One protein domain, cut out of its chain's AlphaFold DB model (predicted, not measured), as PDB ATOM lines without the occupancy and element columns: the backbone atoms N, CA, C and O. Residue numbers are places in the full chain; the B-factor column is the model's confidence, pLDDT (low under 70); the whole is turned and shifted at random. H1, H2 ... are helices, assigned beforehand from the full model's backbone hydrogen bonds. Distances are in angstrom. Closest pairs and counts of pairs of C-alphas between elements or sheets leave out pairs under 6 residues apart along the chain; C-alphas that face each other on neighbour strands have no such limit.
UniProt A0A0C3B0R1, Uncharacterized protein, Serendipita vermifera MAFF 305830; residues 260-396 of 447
ATOM      1  N   VAL A 260      27.824  10.324 -35.364       48.34
ATOM      2  CA  VAL A 260      28.429   9.081 -35.896       48.34
ATOM      3  C   VAL A 260      29.453   9.364 -37.005       48.34
ATOM      4  O   VAL A 260      30.534   8.762 -37.029       48.34
ATOM      5  N   ASP A 261      29.153  10.328 -37.876       51.47
ATOM      6  CA  ASP A 261      30.092  10.806 -38.893       51.47
ATOM      7  C   ASP A 261      31.209  11.635 -38.251       51.47
ATOM      8  O   ASP A 261      32.382  11.440 -38.578       51.47
ATOM      9  N   SER A 262      30.887  12.464 -37.246       58.59
ATOM     10  CA  SER A 262      31.898  13.157 -36.434       58.59
ATOM     11  C   SER A 262      32.831  12.194 -35.694       58.59
ATOM     12  O   SER A 262      34.024  12.454 -35.639       58.59
ATOM     13  N   LEU A 263      32.348  11.059 -35.181       60.28
ATOM     14  CA  LEU A 263      33.160  10.014 -34.542       60.28
ATOM     15  C   LEU A 263      34.031   9.265 -35.539       60.28
ATOM     16  O   LEU A 263      35.166   8.919 -35.219       60.28
ATOM     17  N   SER A 264      33.528   9.024 -36.748       62.97
ATOM     18  CA  SER A 264      34.340   8.459 -37.823       62.97
ATOM     19  C   SER A 264      35.461   9.432 -38.187       62.97
ATOM     20  O   SER A 264      36.625   9.035 -38.155       62.97
ATOM     21  N   ALA A 265      35.145  10.712 -38.401       62.38
ATOM     22  CA  ALA A 265      36.125  11.771 -38.634       62.38
ATOM     23  C   ALA A 265      37.106  11.945 -37.459       62.38
ATOM     24  O   ALA A 265      38.305  12.071 -37.684       62.38
ATOM     25  N   LEU A 266      36.648  11.862 -36.207       63.50
ATOM     26  CA  LEU A 266      37.485  11.963 -35.010       63.50
ATOM     27  C   LEU A 266      38.412  10.747 -34.868       63.50
ATOM     28  O   LEU A 266      39.602  10.917 -34.640       63.50
ATOM     29  N   LEU A 267      37.931   9.526 -35.122       64.62
ATOM     30  CA  LEU A 267      38.759   8.312 -35.197       64.62
ATOM     31  C   LEU A 267      39.749   8.318 -36.379       64.62
ATOM     32  O   LEU A 267      40.683   7.507 -36.387       64.62
ATOM     33  N   HIS A 268      39.552   9.186 -37.375       61.94
ATOM     34  CA  HIS A 268      40.528   9.458 -38.436       61.94
ATOM     35  C   HIS A 268      41.501  10.578 -38.018       61.94
ATOM     36  O   HIS A 268      42.692  10.423 -38.232       61.94
ATOM     37  N   SER A 269      41.029  11.619 -37.324       61.59
ATOM     38  CA  SER A 269      41.832  12.714 -36.745       61.59
ATOM     39  C   SER A 269      42.708  12.285 -35.552       61.59
ATOM     40  O   SER A 269      43.728  12.904 -35.260       61.59
ATOM     41  N   MET A 270      42.374  11.173 -34.884       58.56
ATOM     42  CA  MET A 270      43.175  10.527 -33.829       58.56
ATOM     43  C   MET A 270      44.460   9.849 -34.367       58.56
ATOM     44  O   MET A 270      44.862   8.787 -33.890       58.56
ATOM     45  N   ASP A 271      45.136  10.464 -35.338       53.56
ATOM     46  CA  ASP A 271      46.446  10.061 -35.856       53.56
ATOM     47  C   ASP A 271      47.588   9.954 -34.817       53.56
ATOM     48  O   ASP A 271      48.472   9.117 -35.039       53.56
ATOM     49  N   PRO A 272      47.613  10.650 -33.650       47.81
ATOM     50  CA  PRO A 272      48.578  10.308 -32.596       47.81
ATOM     51  C   PRO A 272      48.430   8.869 -32.067       47.81
ATOM     52  O   PRO A 272      49.370   8.336 -31.469       47.81
ATOM     53  N   ILE A 273      47.290   8.205 -32.295       59.16
ATOM     54  CA  ILE A 273      47.016   6.869 -31.769       59.16
ATOM     55  C   ILE A 273      46.950   5.844 -32.898       59.16
ATOM     56  O   ILE A 273      45.948   5.685 -33.598       59.16
ATOM     57  N   ARG A 274      48.011   5.035 -32.983       67.88
ATOM     58  CA  ARG A 274      48.117   3.855 -33.856       67.88
ATOM     59  C   ARG A 274      47.197   2.708 -33.409       67.88
ATOM     60  O   ARG A 274      47.650   1.625 -33.043       67.88
ATOM     61  N   LEU A 275      45.886   2.940 -33.435       74.69
ATOM     62  CA  LEU A 275      44.874   1.896 -33.314       74.69
ATOM     63  C   LEU A 275      44.824   1.086 -34.608       74.69
ATOM     64  O   LEU A 275      44.661   1.641 -35.695       74.69
ATOM     65  N   SER A 276      44.882  -0.238 -34.489       83.12
ATOM     66  CA  SER A 276      44.639  -1.126 -35.627       83.12
ATOM     67  C   SER A 276      43.226  -0.928 -36.192       83.12
ATOM     68  O   SER A 276      42.281  -0.619 -35.462       83.12
ATOM     69  N   THR A 277      43.032  -1.206 -37.483       84.25
ATOM     70  CA  THR A 277      41.713  -1.134 -38.140       84.25
ATOM     71  C   THR A 277      40.657  -1.992 -37.432       84.25
ATOM     72  O   THR A 277      39.480  -1.635 -37.408       84.25
ATOM     73  N   LYS A 278      41.069  -3.104 -36.802       85.12
ATOM     74  CA  LYS A 278      40.196  -3.938 -35.959       85.12
ATOM     75  C   LYS A 278      39.749  -3.183 -34.699       85.12
ATOM     76  O   LYS A 278      38.557  -3.152 -34.420       85.12
ATOM     77  N   GLN A 279      40.666  -2.519 -33.989       82.31
ATOM     78  CA  GLN A 279      40.336  -1.701 -32.812       82.31
ATOM     79  C   GLN A 279      39.448  -0.501 -33.163       82.31
ATOM     80  O   GLN A 279      38.450  -0.296 -32.475       82.31
ATOM     81  N   LYS A 280      39.738   0.233 -34.252       86.88
ATOM     82  CA  LYS A 280      38.875   1.340 -34.717       86.88
ATOM     83  C   LYS A 280      37.441   0.848 -34.984       86.88
ATOM     84  O   LYS A 280      36.489   1.446 -34.489       86.88
ATOM     85  N   LYS A 281      37.275  -0.303 -35.657       88.56
ATOM     86  CA  LYS A 281      35.959  -0.943 -35.877       88.56
ATOM     87  C   LYS A 281      35.274  -1.403 -34.581       88.56
ATOM     88  O   LYS A 281      34.057  -1.268 -34.473       88.56
ATOM     89  N   CYS A 282      36.017  -1.927 -33.603       88.75
ATOM     90  CA  CYS A 282      35.460  -2.292 -32.297       88.75
ATOM     91  C   CYS A 282      34.966  -1.064 -31.521       88.75
ATOM     92  O   CYS A 282      33.838  -1.085 -31.047       88.75
ATOM     93  N   LEU A 283      35.752   0.015 -31.439       90.38
ATOM     94  CA  LEU A 283      35.363   1.252 -30.745       90.38
ATOM     95  C   LEU A 283      34.167   1.943 -31.411       90.38
ATOM     96  O   LEU A 283      33.230   2.342 -30.723       90.38
ATOM     97  N   ALA A 284      34.136   2.009 -32.746       91.75
ATOM     98  CA  ALA A 284      32.990   2.539 -33.486       91.75
ATOM     99  C   ALA A 284      31.691   1.751 -33.215       91.75
ATOM    100  O   ALA A 284      30.612   2.330 -33.175       91.75
ATOM    101  N   ARG A 285      31.785   0.433 -32.981       93.56
ATOM    102  CA  ARG A 285      30.629  -0.420 -32.658       93.56
ATOM    103  C   ARG A 285      30.315  -0.537 -31.167       93.56
ATOM    104  O   ARG A 285      29.190  -0.915 -30.847       93.56
ATOM    105  N   ALA A 286      31.258  -0.263 -30.270       93.88
ATOM    106  CA  ALA A 286      31.110  -0.495 -28.835       93.88
ATOM    107  C   ALA A 286      29.880   0.223 -28.257       93.88
ATOM    108  O   ALA A 286      29.583   1.359 -28.631       93.88
ATOM    109  N   PHE A 287      29.159  -0.468 -27.374       95.75
ATOM    110  CA  PHE A 287      27.944  -0.000 -26.695       95.75
ATOM    111  C   PHE A 287      26.743   0.374 -27.591       95.75
ATOM    112  O   PHE A 287      25.673   0.701 -27.082       95.75
ATOM    113  N   THR A 288      26.859   0.249 -28.918       95.12
ATOM    114  CA  THR A 288      25.727   0.394 -29.850       95.12
ATOM    115  C   THR A 288      24.788  -0.820 -29.803       95.12
ATOM    116  O   THR A 288      25.154  -1.886 -29.299       95.12
ATOM    117  N   LYS A 289      23.613  -0.704 -30.442       94.88
ATOM    118  CA  LYS A 289      22.632  -1.795 -30.638       94.88
ATOM    119  C   LYS A 289      23.175  -3.057 -31.337       94.88
ATOM    120  O   LYS A 289      22.501  -4.078 -31.349       94.88
ATOM    121  N   HIS A 290      24.366  -2.988 -31.936       91.12
ATOM    122  CA  HIS A 290      25.043  -4.105 -32.610       91.12
ATOM    123  C   HIS A 290      26.294  -4.598 -31.857       91.12
ATOM    124  O   HIS A 290      27.110  -5.326 -32.425       91.12
ATOM    125  N   SER A 291      26.487  -4.160 -30.611       91.81
ATOM    126  CA  SER A 291      27.585  -4.595 -29.744       91.81
ATOM    127  C   SER A 291      27.181  -5.771 -28.853       91.81
ATOM    128  O   SER A 291      25.998  -6.050 -28.677       91.81
ATOM    129  N   CYS A 292      28.165  -6.429 -28.237       86.38
ATOM    130  CA  CYS A 292      27.916  -7.486 -27.250       86.38
ATOM    131  C   CYS A 292      27.262  -6.971 -25.953       86.38
ATOM    132  O   CYS A 292      26.748  -7.769 -25.176       86.38
ATOM    133  N   HIS A 293      27.330  -5.660 -25.704       89.19
ATOM    134  CA  HIS A 293      26.872  -5.002 -24.483       89.19
ATOM    135  C   HIS A 293      26.292  -3.621 -24.844       89.19
ATOM    136  O   HIS A 293      26.978  -2.618 -24.653       89.19
ATOM    137  N   PRO A 294      25.081  -3.536 -25.430       93.25
ATOM    138  CA  PRO A 294      24.447  -2.250 -25.711       93.25
ATOM    139  C   PRO A 294      24.230  -1.472 -24.403       93.25
ATOM    140  O   PRO A 294      23.752  -2.040 -23.426       93.25
ATOM    141  N   SER A 295      24.618  -0.194 -24.377       95.69
ATOM    142  CA  SER A 295      24.375   0.721 -23.251       95.69
ATOM    143  C   SER A 295      24.560   2.164 -23.712       95.69
ATOM    144  O   SER A 295      25.656   2.568 -24.100       95.69
ATOM    145  N   VAL A 296      23.492   2.964 -23.662       94.44
ATOM    146  CA  VAL A 296      23.551   4.381 -24.065       94.44
ATOM    147  C   VAL A 296      24.476   5.162 -23.128       94.44
ATOM    148  O   VAL A 296      25.312   5.927 -23.597       94.44
ATOM    149  N   ALA A 297      24.413   4.889 -21.821       94.44
ATOM    150  CA  ALA A 297      25.288   5.498 -20.823       94.44
ATOM    151  C   ALA A 297      26.782   5.229 -21.087       94.44
ATOM    152  O   ALA A 297      27.587   6.161 -21.141       94.44
ATOM    153  N   LEU A 298      27.161   3.962 -21.305       94.31
ATOM    154  CA  LEU A 298      28.555   3.597 -21.579       94.31
ATOM    155  C   LEU A 298      29.018   4.060 -22.966       94.31
ATOM    156  O   LEU A 298      30.205   4.336 -23.135       94.31
ATOM    157  N   ARG A 299      28.106   4.202 -23.940       95.12
ATOM    158  CA  ARG A 299      28.404   4.836 -25.230       95.12
ATOM    159  C   ARG A 299      28.771   6.307 -25.042       95.12
ATOM    160  O   ARG A 299      29.860   6.698 -25.444       95.12
ATOM    161  N   SER A 300      27.920   7.086 -24.375       93.06
ATOM    162  CA  SER A 300      28.170   8.508 -24.106       93.06
ATOM    163  C   SER A 300      29.455   8.730 -23.303       93.06
ATOM    164  O   SER A 300      30.216   9.648 -23.601       93.06
ATOM    165  N   LEU A 301      29.742   7.854 -22.332       93.62
ATOM    166  CA  LEU A 301      30.999   7.876 -21.585       93.62
ATOM    167  C   LEU A 301      32.212   7.566 -22.473       93.62
ATOM    168  O   LEU A 301      33.230   8.246 -22.370       93.62
ATOM    169  N   LEU A 302      32.116   6.554 -23.343       93.12
ATOM    170  CA  LEU A 302      33.177   6.211 -24.290       93.12
ATOM    171  C   LEU A 302      33.452   7.370 -25.255       93.12
ATOM    172  O   LEU A 302      34.612   7.676 -25.505       93.12
ATOM    173  N   ASP A 303      32.408   8.022 -25.760       91.88
ATOM    174  CA  ASP A 303      32.535   9.136 -26.701       91.88
ATOM    175  C   ASP A 303      33.160  10.370 -26.036       91.88
ATOM    176  O   ASP A 303      34.090  10.954 -26.592       91.88
ATOM    177  N   TYR A 304      32.767  10.699 -24.797       90.06
ATOM    178  CA  TYR A 304      33.467  11.713 -23.998       90.06
ATOM    179  C   TYR A 304      34.953  11.370 -23.817       90.06
ATOM    180  O   TYR A 304      35.823  12.214 -24.021       90.06
ATOM    181  N   VAL A 305      35.251  10.122 -23.448       88.50
ATOM    182  CA  VAL A 305      36.617   9.644 -23.217       88.50
ATOM    183  C   VAL A 305      37.461   9.726 -24.494       88.50
ATOM    184  O   VAL A 305      38.585  10.218 -24.432       88.50
ATOM    185  N   LEU A 306      36.929   9.311 -25.649       87.62
ATOM    186  CA  LEU A 306      37.607   9.388 -26.951       87.62
ATOM    187  C   LEU A 306      37.906  10.832 -27.381       87.62
ATOM    188  O   LEU A 306      38.949  11.076 -27.980       87.62
ATOM    189  N   CYS A 307      37.037  11.781 -27.034       86.25
ATOM    190  CA  CYS A 307      37.239  13.211 -27.282       86.25
ATOM    191  C   CYS A 307      38.055  13.929 -26.188       86.25
ATOM    192  O   CYS A 307      38.299  15.130 -26.302       86.25
ATOM    193  N   SER A 308      38.443  13.247 -25.106       82.56
ATOM    194  CA  SER A 308      39.079  13.896 -23.954       82.56
ATOM    195  C   SER A 308      40.565  14.197 -24.183       82.56
ATOM    196  O   SER A 308      41.295  13.397 -24.772       82.56
ATOM    197  N   ALA A 309      41.040  15.305 -23.600       77.75
ATOM    198  CA  ALA A 309      42.456  15.696 -23.592       77.75
ATOM    199  C   ALA A 309      43.385  14.620 -22.995       77.75
ATOM    200  O   ALA A 309      44.569  14.551 -23.313       77.75
ATOM    201  N   PHE A 310      42.850  13.717 -22.164       78.81
ATOM    202  CA  PHE A 310      43.582  12.540 -21.706       78.81
ATOM    203  C   PHE A 310      44.085  11.673 -22.881       78.81
ATOM    204  O   PHE A 310      45.221  11.198 -22.861       78.81
ATOM    205  N   ILE A 311      43.265  11.504 -23.921       76.06
ATOM    206  CA  ILE A 311      43.559  10.649 -25.074       76.06
ATOM    207  C   ILE A 311      44.375  11.385 -26.146       76.06
ATOM    208  O   ILE A 311      45.279  10.776 -26.719       76.06
ATOM    209  N   SER A 312      44.123  12.674 -26.395       78.31
ATOM    210  CA  SER A 312      44.921  13.458 -27.354       78.31
ATOM    211  C   SER A 312      46.294  13.867 -26.807       78.31
ATOM    212  O   SER A 312      47.297  13.718 -27.506       78.31
ATOM    213  N   ASP A 313      46.353  14.319 -25.550       80.50
ATOM    214  CA  ASP A 313      47.504  15.053 -25.001       80.50
ATOM    215  C   ASP A 313      48.330  14.205 -24.014       80.50
ATOM    216  O   ASP A 313      49.301  14.688 -23.435       80.50
ATOM    217  N   GLN A 314      47.957  12.933 -23.814       69.19
ATOM    218  CA  GLN A 314      48.563  12.012 -22.837       69.19
ATOM    219  C   GLN A 314      48.533  12.554 -21.395       69.19
ATOM    220  O   GLN A 314      49.478  12.354 -20.625       69.19
ATOM    221  N   ALA A 315      47.451  13.250 -21.028       80.94
ATOM    222  CA  ALA A 315      47.272  13.811 -19.688       80.94
ATOM    223  C   ALA A 315      47.152  12.717 -18.598       80.94
ATOM    224  O   ALA A 315      47.289  11.518 -18.849       80.94
ATOM    225  N   HIS A 316      46.889  13.114 -17.352       82.31
ATOM    226  CA  HIS A 316      46.656  12.152 -16.270       82.31
ATOM    227  C   HIS A 316      45.343  11.381 -16.455       82.31
ATOM    228  O   HIS A 316      44.337  11.942 -16.889       82.31
ATOM    229  N   GLU A 317      45.367  10.088 -16.119       83.94
ATOM    230  CA  GLU A 317      44.200   9.204 -16.197       83.94
ATOM    231  C   GLU A 317      43.056   9.740 -15.313       83.94
ATOM    232  O   GLU A 317      43.277   9.894 -14.113       83.94
ATOM    233  N   PRO A 318      41.846   9.991 -15.856       86.88
ATOM    234  CA  PRO A 318      40.694  10.404 -15.059       86.88
ATOM    235  C   PRO A 318      40.280   9.335 -14.037       86.88
ATOM    236  O   PRO A 318      39.847   8.232 -14.393       86.88
ATOM    237  N   PHE A 319      40.349   9.685 -12.757       90.50
ATOM    238  CA  PHE A 319      39.781   8.928 -11.643       90.50
ATOM    239  C   PHE A 319      38.314   9.296 -11.431       90.50
ATOM    240  O   PHE A 319      37.891  10.407 -11.740       90.50
ATOM    241  N   MET A 320      37.525   8.388 -10.852       89.81
ATOM    242  CA  MET A 320      36.112   8.644 -10.534       89.81
ATOM    243  C   MET A 320      35.909   9.829  -9.578       89.81
ATOM    244  O   MET A 320      34.893  10.509  -9.674       89.81
ATOM    245  N   ALA A 321      36.876  10.085  -8.692       89.38
ATOM    246  CA  ALA A 321      36.859  11.207  -7.755       89.38
ATOM    247  C   ALA A 321      37.295  12.559  -8.368       89.38
ATOM    248  O   ALA A 321      37.174  13.589  -7.705       89.38
ATOM    249  N   ASP A 322      37.806  12.587  -9.606       90.25
ATOM    250  CA  ASP A 322      38.227  13.840 -10.239       90.25
ATOM    251  C   ASP A 322      37.008  14.682 -10.623       90.25
ATOM    252  O   ASP A 322      36.055  14.184 -11.219       90.25
ATOM    253  N   ARG A 323      37.054  15.993 -10.360       89.62
ATOM    254  CA  ARG A 323      35.931  16.911 -10.631       89.62
ATOM    255  C   ARG A 323      35.453  16.881 -12.092       89.62
ATOM    256  O   ARG A 323      34.260  17.002 -12.350       89.62
ATOM    257  N   SER A 324      36.371  16.710 -13.043       87.56
ATOM    258  CA  SER A 324      36.053  16.541 -14.466       87.56
ATOM    259  C   SER A 324      35.295  15.238 -14.733       87.56
ATOM    260  O   SER A 324      34.289  15.258 -15.436       87.56
ATOM    261  N   SER A 325      35.732  14.125 -14.139       89.56
ATOM    262  CA  SER A 325      35.044  12.834 -14.208       89.56
ATOM    263  C   SER A 325      33.660  12.893 -13.571       89.56
ATOM    264  O   SER A 325      32.701  12.447 -14.190       89.56
ATOM    265  N   VAL A 326      33.530  13.486 -12.379       90.62
ATOM    266  CA  VAL A 326      32.242  13.646 -11.688       90.62
ATOM    267  C   VAL A 326      31.241  14.375 -12.587       90.62
ATOM    268  O   VAL A 326      30.179  13.826 -12.854       90.62
ATOM    269  N   HIS A 327      31.608  15.515 -13.183       89.94
ATOM    270  CA  HIS A 327      30.724  16.259 -14.095       89.94
ATOM    271  C   HIS A 327      30.299  15.502 -15.364       89.94
ATOM    272  O   HIS A 327      29.280  15.836 -15.974       89.94
ATOM    273  N   VAL A 328      31.061  14.494 -15.788       89.31
ATOM    274  CA  VAL A 328      30.693  13.606 -16.903       89.31
ATOM    275  C   VAL A 328      29.758  12.515 -16.410       89.31
ATOM    276  O   VAL A 328      28.748  12.221 -17.047       89.31
ATOM    277  N   LEU A 329      30.075  11.922 -15.262       91.44
ATOM    278  CA  LEU A 329      29.299  10.833 -14.696       91.44
ATOM    279  C   LEU A 329      27.915  11.312 -14.206       91.44
ATOM    280  O   LEU A 329      26.925  10.613 -14.414       91.44
ATOM    281  N   GLU A 330      27.817  12.540 -13.684       91.75
ATOM    282  CA  GLU A 330      26.565  13.260 -13.391       91.75
ATOM    283  C   GLU A 330      25.649  13.382 -14.623       91.75
ATOM    284  O   GLU A 330      24.429  13.403 -14.489       91.75
ATOM    285  N   ARG A 331      26.215  13.433 -15.838       89.06
ATOM    286  CA  ARG A 331      25.437  13.498 -17.088       89.06
ATOM    287  C   ARG A 331      24.989  12.123 -17.574       89.06
ATOM    288  O   ARG A 331      23.921  12.026 -18.172       89.06
ATOM    289  N   ILE A 332      25.774  11.066 -17.333       91.88
ATOM    290  CA  ILE A 332      25.415   9.710 -17.781       91.88
ATOM    291  C   ILE A 332      24.557   8.935 -16.777       91.88
ATOM    292  O   ILE A 332      23.905   7.983 -17.192       91.88
ATOM    293  N   ILE A 333      24.537   9.294 -15.488       92.00
ATOM    294  CA  ILE A 333      23.786   8.521 -14.481       92.00
ATOM    295  C   ILE A 333      22.274   8.518 -14.739       92.00
ATOM    296  O   ILE A 333      21.599   7.529 -14.468       92.00
ATOM    297  N   CYS A 334      21.754   9.587 -15.346       90.19
ATOM    298  CA  CYS A 334      20.360   9.683 -15.776       90.19
ATOM    299  C   CYS A 334      20.056   8.897 -17.069       90.19
ATOM    300  O   CYS A 334      18.898   8.829 -17.479       90.19
ATOM    301  N   LEU A 335      21.065   8.332 -17.745       91.38
ATOM    302  CA  LEU A 335      20.879   7.570 -18.980       91.38
ATOM    303  C   LEU A 335      20.500   6.110 -18.683       91.38
ATOM    304  O   LEU A 335      21.011   5.503 -17.735       91.38
ATOM    305  N   PRO A 336      19.644   5.492 -19.519       87.81
ATOM    306  CA  PRO A 336      19.263   4.100 -19.340       87.81
ATOM    307  C   PRO A 336      20.486   3.184 -19.439       87.81
ATOM    308  O   PRO A 336      21.383   3.397 -20.259       87.81
ATOM    309  N   GLN A 337      20.480   2.120 -18.630       87.56
ATOM    310  CA  GLN A 337      21.548   1.113 -18.579       87.56
ATOM    311  C   GLN A 337      22.911   1.688 -18.139       87.56
ATOM    312  O   GLN A 337      23.958   1.127 -18.480       87.56
ATOM    313  N   CYS A 338      22.915   2.792 -17.380       87.94
ATOM    314  CA  CYS A 338      24.087   3.198 -16.615       87.94
ATOM    315  C   CYS A 338      24.354   2.157 -15.510       87.94
ATOM    316  O   CYS A 338      23.427   1.820 -14.769       87.94
ATOM    317  N   PRO A 339      25.581   1.615 -15.383       84.75
ATOM    318  CA  PRO A 339      25.916   0.769 -14.243       84.75
ATOM    319  C   PRO A 339      25.823   1.583 -12.940       84.75
ATOM    320  O   PRO A 339      26.037   2.798 -12.977       84.75
ATOM    321  N   PRO A 340      25.555   0.947 -11.785       84.44
ATOM    322  CA  PRO A 340      25.636   1.627 -10.498       84.44
ATOM    323  C   PRO A 340      27.077   2.103 -10.268       84.44
ATOM    324  O   PRO A 340      27.998   1.295 -10.126       84.44
ATOM    325  N   VAL A 341      27.272   3.423 -10.272       84.56
ATOM    326  CA  VAL A 341      28.562   4.062  -9.997       84.56
ATOM    327  C   VAL A 341      28.563   4.534  -8.551       84.56
ATOM    328  O   VAL A 341      27.762   5.384  -8.175       84.56
ATOM    329  N   ASP A 342      29.484   4.000  -7.753       81.94
ATOM    330  CA  ASP A 342      29.791   4.574  -6.447       81.94
ATOM    331  C   ASP A 342      30.779   5.737  -6.627       81.94
ATOM    332  O   ASP A 342      31.945   5.545  -6.989       81.94
ATOM    333  N   PHE A 343      30.284   6.952  -6.404       73.88
ATOM    334  CA  PHE A 343      31.070   8.186  -6.434       73.88
ATOM    335  C   PHE A 343      31.943   8.378  -5.190       73.88
ATOM    336  O   PHE A 343      32.839   9.224  -5.194       73.88
ATOM    337  N   GLY A 344      31.701   7.616  -4.120       70.00
ATOM    338  CA  GLY A 344      32.343   7.782  -2.823       70.00
ATOM    339  C   GLY A 344      33.843   7.492  -2.856       70.00
ATOM    340  O   GLY A 344      34.265   6.346  -2.744       70.00
ATOM    341  N   ASN A 345      34.667   8.543  -2.957       63.00
ATOM    342  CA  ASN A 345      36.132   8.510  -2.794       63.00
ATOM    343  C   ASN A 345      36.865   7.420  -3.602       63.00
ATOM    344  O   ASN A 345      37.968   6.987  -3.245       63.00
ATOM    345  N   SER A 346      36.270   6.977  -4.709       76.31
ATOM    346  CA  SER A 346      36.801   5.884  -5.507       76.31
ATOM    347  C   SER A 346      38.090   6.321  -6.204       76.31
ATOM    348  O   SER A 346      38.077   7.018  -7.217       76.31
ATOM    349  N   LYS A 347      39.225   5.820  -5.699       86.62
ATOM    350  CA  LYS A 347      40.537   5.857  -6.377       86.62
ATOM    351  C   LYS A 347      40.573   4.980  -7.641       86.62
ATOM    352  O   LYS A 347      41.643   4.724  -8.188       86.62
ATOM    353  N   SER A 348      39.423   4.472  -8.089       88.75
ATOM    354  CA  SER A 348      39.313   3.733  -9.338       88.75
ATOM    355  C   SER A 348      39.383   4.694 -10.516       88.75
ATOM    356  O   SER A 348      38.725   5.734 -10.548       88.75
ATOM    357  N   SER A 349      40.139   4.286 -11.523       89.50
ATOM    358  CA  SER A 349      40.092   4.859 -12.861       89.50
ATOM    359  C   SER A 349      38.675   4.780 -13.450       89.50
ATOM    360  O   SER A 349      37.982   3.763 -13.306       89.50
ATOM    361  N   LEU A 350      38.260   5.828 -14.162       89.56
ATOM    362  CA  LEU A 350      36.995   5.887 -14.900       89.56
ATOM    363  C   LEU A 350      36.894   4.772 -15.963       89.56
ATOM    364  O   LEU A 350      35.809   4.256 -16.225       89.56
ATOM    365  N   PHE A 351      38.029   4.290 -16.484       88.19
ATOM    366  CA  PHE A 351      38.090   3.165 -17.426       88.19
ATOM    367  C   PHE A 351      37.649   1.827 -16.820       88.19
ATOM    368  O   PHE A 351      37.317   0.898 -17.561       88.19
ATOM    369  N   THR A 352      37.575   1.714 -15.487       90.75
ATOM    370  CA  THR A 352      37.027   0.516 -14.828       90.75
ATOM    371  C   THR A 352      35.533   0.304 -15.107       90.75
ATOM    372  O   THR A 352      35.062  -0.816 -14.937       90.75
ATOM    373  N   LEU A 353      34.811   1.319 -15.604       91.62
ATOM    374  CA  LEU A 353      33.417   1.200 -16.062       91.62
ATOM    375  C   LEU A 353      33.274   0.445 -17.394       91.62
ATOM    376  O   LEU A 353      32.205  -0.079 -17.693       91.62
ATOM    377  N   PHE A 354      34.348   0.321 -18.181       92.94
ATOM    378  CA  PHE A 354      34.362  -0.472 -19.418       92.94
ATOM    379  C   PHE A 354      34.732  -1.949 -19.183       92.94
ATOM    380  O   PHE A 354      35.032  -2.684 -20.135       92.94
ATOM    381  N   VAL A 355      34.734  -2.390 -17.922       91.75
ATOM    382  CA  VAL A 355      35.123  -3.735 -17.496       91.75
ATOM    383  C   VAL A 355      34.051  -4.350 -16.603       91.75
ATOM    384  O   VAL A 355      33.729  -3.828 -15.540       91.75
ATOM    385  N   ASP A 356      33.569  -5.524 -16.999       90.94
ATOM    386  CA  ASP A 356      32.854  -6.419 -16.099       90.94
ATOM    387  C   ASP A 356      33.856  -6.988 -15.084       90.94
ATOM    388  O   ASP A 356      34.752  -7.768 -15.436       90.94
ATOM    389  N   LYS A 357      33.716  -6.560 -13.825       88.00
ATOM    390  CA  LYS A 357      34.603  -6.970 -12.732       88.00
ATOM    391  C   LYS A 357      34.364  -8.414 -12.281       88.00
ATOM    392  O   LYS A 357      35.307  -9.032 -11.797       88.00
ATOM    393  N   ALA A 358      33.151  -8.946 -12.445       88.88
ATOM    394  CA  ALA A 358      32.794 -10.298 -12.020       88.88
ATOM    395  C   ALA A 358      33.291 -11.352 -13.022       88.88
ATOM    396  O   ALA A 358      33.827 -12.385 -12.626       88.88
ATOM    397  N   LEU A 359      33.170 -11.068 -14.323       89.81
ATOM    398  CA  LEU A 359      33.584 -11.977 -15.400       89.81
ATOM    399  C   LEU A 359      34.996 -11.707 -15.943       89.81
ATOM    400  O   LEU A 359      35.435 -12.394 -16.869       89.81
ATOM    401  N   TYR A 360      35.690 -10.689 -15.422       90.06
ATOM    402  CA  TYR A 360      36.946 -10.165 -15.975       90.06
ATOM    403  C   TYR A 360      36.856  -9.976 -17.502       90.06
ATOM    404  O   TYR A 360      37.712 -10.439 -18.264       90.06
ATOM    405  N   ARG A 361      35.787  -9.317 -17.967       91.25
ATOM    406  CA  ARG A 361      35.479  -9.130 -19.394       91.25
ATOM    407  C   ARG A 361      35.568  -7.663 -19.788       91.25
ATOM    408  O   ARG A 361      35.001  -6.794 -19.136       91.25
ATOM    409  N   CYS A 362      36.257  -7.378 -20.890       91.19
ATOM    410  CA  CYS A 362      36.264  -6.035 -21.465       91.19
ATOM    411  C   CYS A 362      34.963  -5.827 -22.245       91.19
ATOM    412  O   CYS A 362      34.726  -6.520 -23.234       91.19
ATOM    413  N   LEU A 363      34.136  -4.865 -21.830       90.81
ATOM    414  CA  LEU A 363      32.819  -4.632 -22.431       90.81
ATOM    415  C   LEU A 363      32.911  -4.094 -23.872       90.81
ATOM    416  O   LEU A 363      32.007  -4.309 -24.675       90.81
ATOM    417  N   ILE A 364      34.036  -3.460 -24.226       88.25
ATOM    418  CA  ILE A 364      34.299  -2.893 -25.560       88.25
ATOM    419  C   ILE A 364      34.596  -3.978 -26.607       88.25
ATOM    420  O   ILE A 364      34.131  -3.877 -27.740       88.25
ATOM    421  N   CYS A 365      35.379  -5.009 -26.260       86.25
ATOM    422  CA  CYS A 365      35.778  -6.065 -27.204       86.25
ATOM    423  C   CYS A 365      35.177  -7.449 -26.909       86.25
ATOM    424  O   CYS A 365      35.437  -8.390 -27.654       86.25
ATOM    425  N   GLY A 366      34.412  -7.597 -25.824       86.94
ATOM    426  CA  GLY A 366      33.771  -8.846 -25.400       86.94
ATOM    427  C   GLY A 366      34.721  -9.920 -24.851       86.94
ATOM    428  O   GLY A 366      34.258 -10.950 -24.369       86.94
ATOM    429  N   LEU A 367      36.042  -9.711 -24.898       87.94
ATOM    430  CA  LEU A 367      37.023 -10.715 -24.483       87.94
ATOM    431  C   LEU A 367      37.145 -10.790 -22.954       87.94
ATOM    432  O   LEU A 367      37.514  -9.807 -22.304       87.94
ATOM    433  N   CYS A 368      36.931 -11.985 -22.402       89.25
ATOM    434  CA  CYS A 368      37.348 -12.329 -21.042       89.25
ATOM    435  C   CYS A 368      38.882 -12.420 -20.950       89.25
ATOM    436  O   CYS A 368      39.558 -12.784 -21.921       89.25
ATOM    437  N   LYS A 369      39.449 -12.118 -19.778       88.50
ATOM    438  CA  LYS A 369      40.871 -12.327 -19.455       88.50
ATOM    439  C   LYS A 369      41.017 -13.000 -18.095       88.50
ATOM    440  O   LYS A 369      40.120 -12.984 -17.271       88.50
ATOM    441  N   THR A 370      42.205 -13.538 -17.845       82.38
ATOM    442  CA  THR A 370      42.537 -14.263 -16.610       82.38
ATOM    443  C   THR A 370      42.727 -13.373 -15.374       82.38
ATOM    444  O   THR A 370      42.974 -13.905 -14.299       82.38
ATOM    445  N   SER A 371      42.740 -12.041 -15.509       83.75
ATOM    446  CA  SER A 371      42.922 -11.112 -14.382       83.75
ATOM    447  C   SER A 371      42.586  -9.665 -14.751       83.75
ATOM    448  O   SER A 371      42.817  -9.248 -15.888       83.75
ATOM    449  N   MET A 372      42.126  -8.874 -13.774       78.75
ATOM    450  CA  MET A 372      41.736  -7.464 -13.949       78.75
ATOM    451  C   MET A 372      42.763  -6.597 -14.710       78.75
ATOM    452  O   MET A 372      42.363  -5.936 -15.670       78.75
ATOM    453  N   PRO A 373      44.083  -6.634 -14.405       78.94
ATOM    454  CA  PRO A 373      45.062  -5.813 -15.125       78.94
ATOM    455  C   PRO A 373      45.152  -6.161 -16.617       78.94
ATOM    456  O   PRO A 373      45.416  -5.294 -17.445       78.94
ATOM    457  N   ARG A 374      44.885  -7.423 -16.990       76.06
ATOM    458  CA  ARG A 374      44.842  -7.854 -18.394       76.06
ATOM    459  C   ARG A 374      43.571  -7.398 -19.110       76.06
ATOM    460  O   ARG A 374      43.621  -7.242 -20.326       76.06
ATOM    461  N   VAL A 375      42.463  -7.199 -18.388       78.88
ATOM    462  CA  VAL A 375      41.214  -6.658 -18.956       78.88
ATOM    463  C   VAL A 375      41.338  -5.163 -19.210       78.88
ATOM    464  O   VAL A 375      41.017  -4.710 -20.303       78.88
ATOM    465  N   LEU A 376      41.878  -4.413 -18.247       75.00
ATOM    466  CA  LEU A 376      42.221  -2.998 -18.429       75.00
ATOM    467  C   LEU A 376      43.241  -2.846 -19.578       75.00
ATOM    468  O   LEU A 376      43.076  -2.022 -20.476       75.00
ATOM    469  N   GLY A 377      44.212  -3.765 -19.657       72.12
ATOM    470  CA  GLY A 377      45.143  -3.899 -20.782       72.12
ATOM    471  C   GLY A 377      44.536  -4.325 -22.133       72.12
ATOM    472  O   GLY A 377      45.250  -4.333 -23.138       72.12
ATOM    473  N   CYS A 378      43.235  -4.634 -22.241       74.69
ATOM    474  CA  CYS A 378      42.596  -4.826 -23.555       74.69
ATOM    475  C   CYS A 378      42.669  -3.556 -24.419       74.69
ATOM    476  O   CYS A 378      42.688  -3.657 -25.646       74.69
ATOM    477  N   TRP A 379      42.757  -2.381 -23.790       61.66
ATOM    478  CA  TRP A 379      42.962  -1.099 -24.465       61.66
ATOM    479  C   TRP A 379      44.421  -0.842 -24.884       61.66
ATOM    480  O   TRP A 379      44.657  -0.163 -25.880       61.66
ATOM    481  N   SER A 380      45.417  -1.399 -24.184       56.34
ATOM    482  CA  SER A 380      46.839  -1.106 -24.440       56.34
ATOM    483  C   SER A 380      47.469  -1.916 -25.579       56.34
ATOM    484  O   SER A 380      48.485  -1.504 -26.146       56.34
ATOM    485  N   ASN A 381      46.894  -3.066 -25.933       44.88
ATOM    486  CA  ASN A 381      47.581  -4.104 -26.714       44.88
ATOM    487  C   ASN A 381      47.555  -3.910 -28.248       44.88
ATOM    488  O   ASN A 381      47.581  -4.887 -28.989       44.88
ATOM    489  N   GLY A 382      47.533  -2.659 -28.723       44.34
ATOM    490  CA  GLY A 382      47.912  -2.326 -30.106       44.34
ATOM    491  C   GLY A 382      49.436  -2.343 -30.283       44.34
ATOM    492  O   GLY A 382      49.966  -3.144 -31.042       44.34
ATOM    493  N   GLU A 383      50.144  -1.507 -29.514       39.34
ATOM    494  CA  GLU A 383      51.621  -1.471 -29.452       39.34
ATOM    495  C   GLU A 383      52.171  -1.174 -28.032       39.34
ATOM    496  O   GLU A 383      53.358  -0.902 -27.866       39.34
ATOM    497  N   GLY A 384      51.333  -1.145 -26.985       39.28
ATOM    498  CA  GLY A 384      51.770  -0.860 -25.604       39.28
ATOM    499  C   GLY A 384      52.276   0.572 -25.345       39.28
ATOM    500  O   GLY A 384      52.823   0.846 -24.277       39.28
ATOM    501  N   LYS A 385      52.121   1.495 -26.305       41.72
ATOM    502  CA  LYS A 385      52.636   2.878 -26.217       41.72
ATOM    503  C   LYS A 385      51.664   3.873 -25.575       41.72
ATOM    504  O   LYS A 385      52.124   4.749 -24.859       41.72
ATOM    505  N   MET A 386      50.351   3.694 -25.756       39.84
ATOM    506  CA  MET A 386      49.316   4.638 -25.287       39.84
ATOM    507  C   MET A 386      49.202   4.751 -23.753       39.84
ATOM    508  O   MET A 386      48.619   5.700 -23.253       39.84
ATOM    509  N   TRP A 387      49.755   3.794 -22.998       46.84
ATOM    510  CA  TRP A 387      49.481   3.640 -21.562       46.84
ATOM    511  C   TRP A 387      50.730   3.409 -20.695       46.84
ATOM    512  O   TRP A 387      50.680   2.711 -19.682       46.84
ATOM    513  N   ARG A 388      51.873   4.016 -21.050       39.53
ATOM    514  CA  ARG A 388      53.072   3.946 -20.185       39.53
ATOM    515  C   ARG A 388      52.886   4.637 -18.823       39.53
ATOM    516  O   ARG A 388      53.555   4.224 -17.879       39.53
ATOM    517  N   LEU A 389      51.967   5.604 -18.689       33.41
ATOM    518  CA  LEU A 389      51.673   6.259 -17.403       33.41
ATOM    519  C   LEU A 389      50.931   5.351 -16.401       33.41
ATOM    520  O   LEU A 389      51.281   5.342 -15.222       33.41
ATOM    521  N   VAL A 390      49.969   4.525 -16.836       40.38
ATOM    522  CA  VAL A 390      49.195   3.647 -15.919       40.38
ATOM    523  C   VAL A 390      50.066   2.598 -15.231       40.38
ATOM    524  O   VAL A 390      49.811   2.208 -14.088       40.38
ATOM    525  N   HIS A 391      51.172   2.210 -15.867       34.88
ATOM    526  CA  HIS A 391      52.155   1.320 -15.257       34.88
ATOM    527  C   HIS A 391      52.891   1.922 -14.044       34.88
ATOM    528  O   HIS A 391      53.561   1.169 -13.333       34.88
ATOM    529  N   PHE A 392      52.763   3.229 -13.784       31.06
ATOM    530  CA  PHE A 392      53.308   3.880 -12.591       31.06
ATOM    531  C   PHE A 392      52.363   3.776 -11.381       31.06
ATOM    532  O   PHE A 392      52.826   3.482 -10.283       31.06
ATOM    533  N   SER A 393      51.047   3.905 -11.588       31.22
ATOM    534  CA  SER A 393      50.023   3.747 -10.537       31.22
ATOM    535  C   SER A 393      49.857   2.278 -10.111       31.22
ATOM    536  O   SER A 393      49.977   1.931  -8.935       31.22
ATOM    537  N   ALA A 394      49.719   1.364 -11.080       33.09
ATOM    538  CA  ALA A 394      49.520  -0.064 -10.803       33.09
ATOM    539  C   ALA A 394      50.717  -0.743 -10.100       33.09
ATOM    540  O   ALA A 394      50.560  -1.815  -9.512       33.09
ATOM    541  N   ARG A 395      51.911  -0.125 -10.099       33.97
ATOM    542  CA  ARG A 395      53.071  -0.604  -9.322       33.97
ATOM    543  C   ARG A 395      52.841  -0.555  -7.811       33.97
ATOM    544  O   ARG A 395      53.449  -1.355  -7.107       33.97
ATOM    545  N   GLN A 396      51.954   0.309  -7.318       29.86
ATOM    546  CA  GLN A 396      51.646   0.403  -5.889       29.86
ATOM    547  C   GLN A 396      50.588  -0.623  -5.429       29.86
ATOM    548  O   GLN A 396      50.480  -0.890  -4.240       29.86
TER     549      GLN A 396
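Overview. This is residues 260 to 396 of the 447 residues of an uncharacterized protein of Serendipita vermifera MAFF 305830 (UniProt A0A0C3B0R1). A core of the side-by-side helices H3 and H5 with short H6 next to them has the hairpin of H1 and H2 on another side of H3, while long loops join H6, H7 and the last helix, H8, which touches no helix. The printed part has 137 residues with eight named helices, H1 to H8 in chain order, and no named strand. The class is all helix, though under half of the residues, 62, are in named elements. The whole is compact and rounded, with a radius of gyration of the C-alphas of 14.3 A and spans of 37 by 36 by 30 A.

Along the chain. Find C-alpha 296 at (23.551, 4.381, -24.065); from there H3, the longest helix, runs 15.2 A to residue 306. H5, residues 323 to 332, is 14.6 A long. H1, residues 260 to 269, begins at (28.429, 9.081, -35.896) and spans 13.9 A; H2, residues 277 to 285, spans 12.4 A. Look for H4 at residues 309 to 313, H6 at 350 to 354 and H7 at 372 to 376. H8, residues 390 to 396, ends at (51.646, 0.403, -5.889).

Arrangement. Start at H3: it touches H5, closest at C-alphas 297 and 332, 5.2 A, opposite ways at a shallow tilt of 33 degrees, only just short of steep. H6 is close but not clearly touching H3, at C-alphas 298 and 354, 7.4 A, and likewise H7, at C-alphas 352 and 376, 7.2 A. H4 is close but not clearly touching H3, at C-alphas 305 and 311, 7.3 A. H2 and H3 are near each other. H1 and H2, a hairpin, only just touch, with 3 pairs of C-alphas within 8 A, closest at 267 and 280, 7.0 A. H8 is only just apart from H7, 8.5 A at the closest. Each O i to N i+4 pair is within hydrogen-bond range in H1, H2, H3, H4 and H7; the figures are 5 of 6 in H5, 0 of 1 in H6, with 2 of 2 O i to N i+3 pairs, and 1 of 3 in H8, with 2 of 4.

Size, cuts and confidence. The farthest C-alphas, of Asp 261 and Gln 396, are 40.8 A apart. The printed part has no cut; the links H5 to H6, H6 to H7 and H7 to H8 are long. Look for pLDDT under 70 at residues 260 to 274, 314, 345 and 379 to 396.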